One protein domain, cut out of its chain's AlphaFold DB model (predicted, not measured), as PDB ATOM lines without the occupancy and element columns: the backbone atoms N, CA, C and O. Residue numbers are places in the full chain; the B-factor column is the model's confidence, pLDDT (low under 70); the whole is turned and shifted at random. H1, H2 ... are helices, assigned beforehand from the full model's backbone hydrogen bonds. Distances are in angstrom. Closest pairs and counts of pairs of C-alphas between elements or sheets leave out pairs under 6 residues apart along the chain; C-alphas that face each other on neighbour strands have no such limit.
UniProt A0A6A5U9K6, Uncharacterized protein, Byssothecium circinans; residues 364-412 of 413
ATOM      1  N   PHE A 364      19.985 -32.327 -25.468       73.31
ATOM      2  CA  PHE A 364      18.816 -32.036 -26.293       73.31
ATOM      3  C   PHE A 364      19.070 -30.727 -27.025       73.31
ATOM      4  O   PHE A 364      19.628 -29.790 -26.453       73.31
ATOM      5  N   TRP A 365      18.635 -30.667 -28.282       77.38
ATOM      6  CA  TRP A 365      18.683 -29.456 -29.083       77.38
ATOM      7  C   TRP A 365      17.315 -29.078 -29.608       77.38
ATOM      8  O   TRP A 365      16.529 -29.910 -30.059       77.38
ATOM      9  N   THR A 366      17.032 -27.787 -29.498       82.38
ATOM     10  CA  THR A 366      15.806 -27.171 -29.975       82.38
ATOM     11  C   THR A 366      16.134 -26.440 -31.258       82.38
ATOM     12  O   THR A 366      16.753 -25.379 -31.232       82.38
ATOM     13  N   VAL A 367      15.707 -27.005 -32.379       87.75
ATOM     14  CA  VAL A 367      15.803 -26.347 -33.678       87.75
ATOM     15  C   VAL A 367      14.444 -25.720 -33.995       87.75
ATOM     16  O   VAL A 367      13.400 -26.300 -33.695       87.75
ATOM     17  N   SER A 368      14.436 -24.518 -34.576       90.12
ATOM     18  CA  SER A 368      13.196 -23.878 -35.027       90.12
ATOM     19  C   SER A 368      12.453 -24.777 -36.021       90.12
ATOM     20  O   SER A 368      13.074 -25.373 -36.900       90.12
ATOM     21  N   ALA A 369      11.119 -24.804 -35.952       89.50
ATOM     22  CA  ALA A 369      10.281 -25.531 -36.914       89.50
ATOM     23  C   ALA A 369      10.471 -25.059 -38.373       89.50
ATOM     24  O   ALA A 369      10.074 -25.753 -39.303       89.50
ATOM     25  N   PHE A 370      11.083 -23.886 -38.570       87.62
ATOM     26  CA  PHE A 370      11.381 -23.299 -39.878       87.62
ATOM     27  C   PHE A 370      12.857 -23.419 -40.284       87.62
ATOM     28  O   PHE A 370      13.283 -22.758 -41.231       87.62
ATOM     29  N   ALA A 371      13.663 -24.202 -39.565       87.81
ATOM     30  CA  ALA A 371      15.072 -24.361 -39.896       87.81
ATOM     31  C   ALA A 371      15.268 -25.061 -41.245       87.81
ATOM     32  O   ALA A 371      14.564 -26.010 -41.598       87.81
ATOM     33  N   THR A 372      16.250 -24.582 -42.007       89.62
ATOM     34  CA  THR A 372      16.641 -25.208 -43.268       89.62
ATOM     35  C   THR A 372      17.399 -26.506 -43.000       89.62
ATOM     36  O   THR A 372      17.953 -26.724 -41.922       89.62
ATOM     37  N   VAL A 373      17.487 -27.364 -44.019       86.81
ATOM     38  CA  VAL A 373      18.278 -28.604 -43.949       86.81
ATOM     39  C   VAL A 373      19.742 -28.319 -43.589       86.81
ATOM     40  O   VAL A 373      20.351 -29.117 -42.885       86.81
ATOM     41  N   GLY A 374      20.289 -27.175 -44.015       89.31
ATOM     42  CA  GLY A 374      21.645 -26.755 -43.665       89.31
ATOM     43  C   GLY A 374      21.819 -26.536 -42.163       89.31
ATOM     44  O   GLY A 374      22.763 -27.069 -41.587       89.31
ATOM     45  N   VAL A 375      20.886 -25.819 -41.528       86.62
ATOM     46  CA  VAL A 375      20.891 -25.613 -40.072       86.62
ATOM     47  C   VAL A 375      20.757 -26.957 -39.363       86.62
ATOM     48  O   VAL A 375      21.599 -27.297 -38.547       86.62
ATOM     49  N   CYS A 376      19.793 -27.798 -39.745       89.62
ATOM     50  CA  CYS A 376      19.644 -29.122 -39.131       89.62
ATOM     51  C   CYS A 376      20.901 -30.001 -39.280       89.62
ATOM     52  O   CYS A 376      21.250 -30.726 -38.354       89.62
ATOM     53  N   ALA A 377      21.593 -29.948 -40.422       87.38
ATOM     54  CA  ALA A 377      22.829 -30.698 -40.643       87.38
ATOM     55  C   ALA A 377      23.994 -30.162 -39.797       87.38
ATOM     56  O   ALA A 377      24.746 -30.959 -39.238       87.38
ATOM     57  N   HIS A 378      24.118 -28.838 -39.673       89.06
ATOM     58  CA  HIS A 378      25.070 -28.196 -38.768       89.06
ATOM     59  C   HIS A 378      24.814 -28.624 -37.317       89.06
ATOM     60  O   HIS A 378      25.744 -29.020 -36.616       89.06
ATOM     61  N   GLU A 379      23.545 -28.673 -36.910       90.12
ATOM     62  CA  GLU A 379      23.195 -29.077 -35.555       90.12
ATOM     63  C   GLU A 379      23.451 -30.603 -35.324       90.12
ATOM     64  O   GLU A 379      24.019 -31.071 -34.335       90.12
ATOM     65  N   ILE A 380      23.119 -31.458 -36.287       88.25
ATOM     66  CA  ILE A 380      23.426 -32.897 -36.165       88.25
ATOM     67  C   ILE A 380      24.940 -33.132 -36.090       88.25
ATOM     68  O   ILE A 380      25.400 -34.021 -35.372       88.25
ATOM     69  N   ARG A 381      25.720 -32.322 -36.813       88.38
ATOM     70  CA  ARG A 381      27.176 -32.427 -36.867       88.38
ATOM     71  C   ARG A 381      27.807 -32.281 -35.481       88.38
ATOM     72  O   ARG A 381      28.626 -33.106 -35.088       88.38
ATOM     73  N   GLN A 382      27.420 -31.240 -34.762       86.00
ATOM     74  CA  GLN A 382      27.901 -30.950 -33.412       86.00
ATOM     75  C   GLN A 382      27.470 -32.042 -32.426       86.00
ATOM     76  O   GLN A 382      28.280 -32.513 -31.634       86.00
ATOM     77  N   LEU A 383      26.216 -32.499 -32.522       85.44
ATOM     78  CA  LEU A 383      25.656 -33.498 -31.610       85.44
ATOM     79  C   LEU A 383      26.295 -34.884 -31.770       85.44
ATOM     80  O   LEU A 383      26.522 -35.576 -30.782       85.44
ATOM     81  N   VAL A 384      26.536 -35.316 -33.009       84.62
ATOM     82  CA  VAL A 384      27.007 -36.679 -33.305       84.62
ATOM     83  C   VAL A 384      28.530 -36.762 -33.348       84.62
ATOM     84  O   VAL A 384      29.091 -37.783 -32.956       84.62
ATOM     85  N   PHE A 385      29.201 -35.718 -33.837       85.81
ATOM     86  CA  PHE A 385      30.643 -35.745 -34.092       85.81
ATOM     87  C   PHE A 385      31.454 -34.829 -33.168       85.81
ATOM     88  O   PHE A 385      32.667 -34.749 -33.351       85.81
ATOM     89  N   GLU A 386      30.816 -34.135 -32.214       85.50
ATOM     90  CA  GLU A 386      31.462 -33.194 -31.274       85.50
ATOM     91  C   GLU A 386      32.340 -32.146 -31.983       85.50
ATOM     92  O   GLU A 386      33.368 -31.690 -31.478       85.50
ATOM     93  N   TRP A 387      31.971 -31.802 -33.216       89.06
ATOM     94  CA  TRP A 387      32.797 -30.980 -34.083       89.06
ATOM     95  C   TRP A 387      32.573 -29.508 -33.782       89.06
ATOM     96  O   TRP A 387      31.512 -29.043 -34.157       89.06
ATOM     97  N   PRO A 388      33.541 -28.766 -33.215       85.31
ATOM     98  CA  PRO A 388      33.316 -27.415 -32.715       85.31
ATOM     99  C   PRO A 388      32.875 -26.458 -33.819       85.31
ATOM    100  O   PRO A 388      33.206 -26.628 -34.997       85.31
ATOM    101  N   ASP A 389      32.147 -25.421 -33.413       85.50
ATOM    102  CA  ASP A 389      31.815 -24.315 -34.297       85.50
ATOM    103  C   ASP A 389      33.097 -23.689 -34.843       85.50
ATOM    104  O   ASP A 389      34.014 -23.338 -34.104       85.50
ATOM    105  N   THR A 390      33.190 -23.612 -36.168       82.00
ATOM    106  CA  THR A 390      34.376 -23.087 -36.863       82.00
ATOM    107  C   THR A 390      34.229 -21.615 -37.237       82.00
ATOM    108  O   THR A 390      35.062 -21.085 -37.968       82.00
ATOM    109  N   TYR A 391      33.133 -20.982 -36.825       77.56
ATOM    110  CA  TYR A 391      32.961 -19.538 -36.903       77.56
ATOM    111  C   TYR A 391      33.419 -18.915 -35.589       77.56
ATOM    112  O   TYR A 391      33.425 -19.582 -34.555       77.56
ATOM    113  N   ASP A 392      33.809 -17.646 -35.638       81.19
ATOM    114  CA  ASP A 392      34.178 -16.927 -34.426       81.19
ATOM    115  C   ASP A 392      32.938 -16.781 -33.544       81.19
ATOM    116  O   ASP A 392      31.963 -16.115 -33.898       81.19
ATOM    117  N   THR A 393      32.944 -17.477 -32.414       77.81
ATOM    118  CA  THR A 393      31.826 -17.494 -31.464       77.81
ATOM    119  C   THR A 393      31.739 -16.210 -30.635       77.81
ATOM    120  O   THR A 393      30.794 -16.038 -29.870       77.81
ATOM    121  N   ASP A 394      32.729 -15.323 -30.750       82.00
ATOM    122  CA  ASP A 394      32.837 -14.036 -30.053       82.00
ATOM    123  C   ASP A 394      32.547 -12.823 -30.966       82.00
ATOM    124  O   ASP A 394      32.852 -11.688 -30.598       82.00
ATOM    125  N   ASP A 395      31.954 -13.058 -32.143       69.25
ATOM    126  CA  ASP A 395      31.663 -12.058 -33.182       69.25
ATOM    127  C   ASP A 395      32.903 -11.336 -33.753       69.25
ATOM    128  O   ASP A 395      32.779 -10.320 -34.451       69.25
ATOM    129  N   SER A 396      34.116 -11.845 -33.515       71.25
ATOM    130  CA  SER A 396      35.311 -11.341 -34.186       71.25
ATOM    131  C   SER A 396      35.292 -11.773 -35.667       71.25
ATOM    132  O   SER A 396      35.103 -12.925 -36.032       71.25
ATOM    133  N   ILE A 397      35.392 -10.825 -36.602       51.91
ATOM    134  CA  ILE A 397      35.211 -11.099 -38.046       51.91
ATOM    135  C   ILE A 397      36.544 -11.578 -38.657       51.91
ATOM    136  O   ILE A 397      37.050 -11.001 -39.622       51.91
ATOM    137  N   ALA A 398      37.169 -12.606 -38.076       54.97
ATOM    138  CA  ALA A 398      38.503 -13.073 -38.459       54.97
ATOM    139  C   ALA A 398      38.498 -14.476 -39.104       54.97
ATOM    140  O   ALA A 398      39.093 -15.425 -38.614       54.97
ATOM    141  N   GLY A 399      37.902 -14.573 -40.297       55.81
ATOM    142  CA  GLY A 399      38.483 -15.340 -41.407       55.81
ATOM    143  C   GLY A 399      38.431 -16.876 -41.394       55.81
ATOM    144  O   GLY A 399      39.486 -17.492 -41.442       55.81
ATOM    145  N   ILE A 400      37.242 -17.486 -41.526       58.03
ATOM    146  CA  ILE A 400      37.040 -18.822 -42.158       58.03
ATOM    147  C   ILE A 400      35.684 -18.850 -42.908       58.03
ATOM    148  O   ILE A 400      34.893 -19.783 -42.804       58.03
ATOM    149  N   GLU A 401      35.331 -17.790 -43.640       55.16
ATOM    150  CA  GLU A 401      33.934 -17.625 -44.091       55.16
ATOM    151  C   GLU A 401      33.534 -18.414 -45.359       55.16
ATOM    152  O   GLU A 401      32.346 -18.488 -45.655       55.16
ATOM    153  N   LEU A 402      34.463 -19.039 -46.097       52.81
ATOM    154  CA  LEU A 402      34.177 -19.512 -47.471       52.81
ATOM    155  C   LEU A 402      34.551 -20.965 -47.812       52.81
ATOM    156  O   LEU A 402      34.276 -21.397 -48.928       52.81
ATOM    157  N   TRP A 403      35.164 -21.732 -46.904       54.66
ATOM    158  CA  TRP A 403      35.796 -23.015 -47.277       54.66
ATOM    159  C   TRP A 403      35.210 -24.262 -46.603       54.66
ATOM    160  O   TRP A 403      35.482 -25.374 -47.046       54.66
ATOM    161  N   TRP A 404      34.371 -24.109 -45.578       50.53
ATOM    162  CA  TRP A 404      33.693 -25.223 -44.906       50.53
ATOM    163  C   TRP A 404      32.251 -24.828 -44.581       50.53
ATOM    164  O   TRP A 404      31.961 -23.636 -44.530       50.53
ATOM    165  N   GLN A 405      31.352 -25.801 -44.378       49.03
ATOM    166  CA  GLN A 405      29.940 -25.595 -44.001       49.03
ATOM    167  C   GLN A 405      29.803 -24.771 -42.699       49.03
ATOM    168  O   GLN A 405      29.604 -25.320 -41.617       49.03
ATOM    169  N   SER A 406      29.955 -23.451 -42.806       50.09
ATOM    170  CA  SER A 406      29.709 -22.473 -41.750       50.09
ATOM    171  C   SER A 406      28.205 -22.191 -41.657       50.09
ATOM    172  O   SER A 406      27.473 -22.492 -42.606       50.09
ATOM    173  N   PRO A 407      27.715 -21.570 -40.572       49.06
ATOM    174  CA  PRO A 407      26.321 -21.158 -40.471       49.06
ATOM    175  C   PRO A 407      25.872 -20.318 -41.668       49.06
ATOM    176  O   PRO A 407      24.777 -20.536 -42.170       49.06
ATOM    177  N   ARG A 408      26.729 -19.445 -42.220       51.59
ATOM    178  CA  ARG A 408      26.400 -18.673 -43.433       51.59
ATOM    179  C   ARG A 408      26.239 -19.557 -44.671       51.59
ATOM    180  O   ARG A 408      25.260 -19.403 -45.394       51.59
ATOM    181  N   ALA A 409      27.107 -20.553 -44.850       55.94
ATOM    182  CA  ALA A 409      26.944 -21.551 -45.910       55.94
ATOM    183  C   ALA A 409      25.698 -22.437 -45.694       55.94
ATOM    184  O   ALA A 409      25.032 -22.815 -46.653       55.94
ATOM    185  N   SER A 410      25.343 -22.729 -44.437       54.28
ATOM    186  CA  SER A 410      24.130 -23.471 -44.056       54.28
ATOM    187  C   SER A 410      22.835 -22.663 -44.260       54.28
ATOM    188  O   SER A 410      21.766 -23.234 -44.494       54.28
ATOM    189  N   LEU A 411      22.949 -21.332 -44.218       53.69
ATOM    190  CA  LEU A 411      21.892 -20.367 -44.516       53.69
ATOM    191  C   LEU A 411      21.773 -20.063 -46.018       53.69
ATOM    192  O   LEU A 411      20.771 -19.483 -46.427       53.69
ATOM    193  N   GLY A 412      22.750 -20.470 -46.838       44.75
ATOM    194  CA  GLY A 412      22.768 -20.196 -48.278       44.75
ATOM    195  C   GLY A 412      22.821 -18.701 -48.624       44.75
ATOM    196  O   GLY A 412      22.268 -18.317 -49.655       44.75
TER     197      GLY A 412
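What this domain is: This is residues 364 to 412 of the 413 residues of an uncharacterized protein of Byssothecium circinans (UniProt A0A6A5U9K6). With little regular structure, the model is one helix, H1, with the short helix H2 packed on its first half, and a long loop, residues 386 to 406, that swings out and folds back between them. Residues 364 to 368 run beside H1 before the chain turns into it, and residues 393 to 398 stick out. The printed part has 49 residues, 18 of them in two named helices, H1 then H2, with no named strand; the class is all helix. It is only just compact, close to loose, with a radius of gyration of the C-alphas of 11.2 A and spans of 30 by 23 by 19 A.

Where its parts are: H1, residues 373 to 385, begins at C-alpha 373 (18.278, -28.604, -43.949) and measures 17.4 A. H2, residues 407 to 411, measures 6.1 A and ends at C-alpha 411 (21.892, -20.367, -44.516).

How they stand to each other: H1 touches H2 with residues 373 to 378 alone; the closest C-alphas, of Gly 374 and Ser 410, are 4.1 A apart. In H1 and H2 every O i to N i+4 pair is within hydrogen-bond range.

The domain as a whole: The C-alphas farthest apart, of Ala 369 and Ala 398, are 30.9 A apart. The link from H1 to H2 is long, and the printed part has no cut. Residue 395 and residues 397 to 412 have pLDDT under 70.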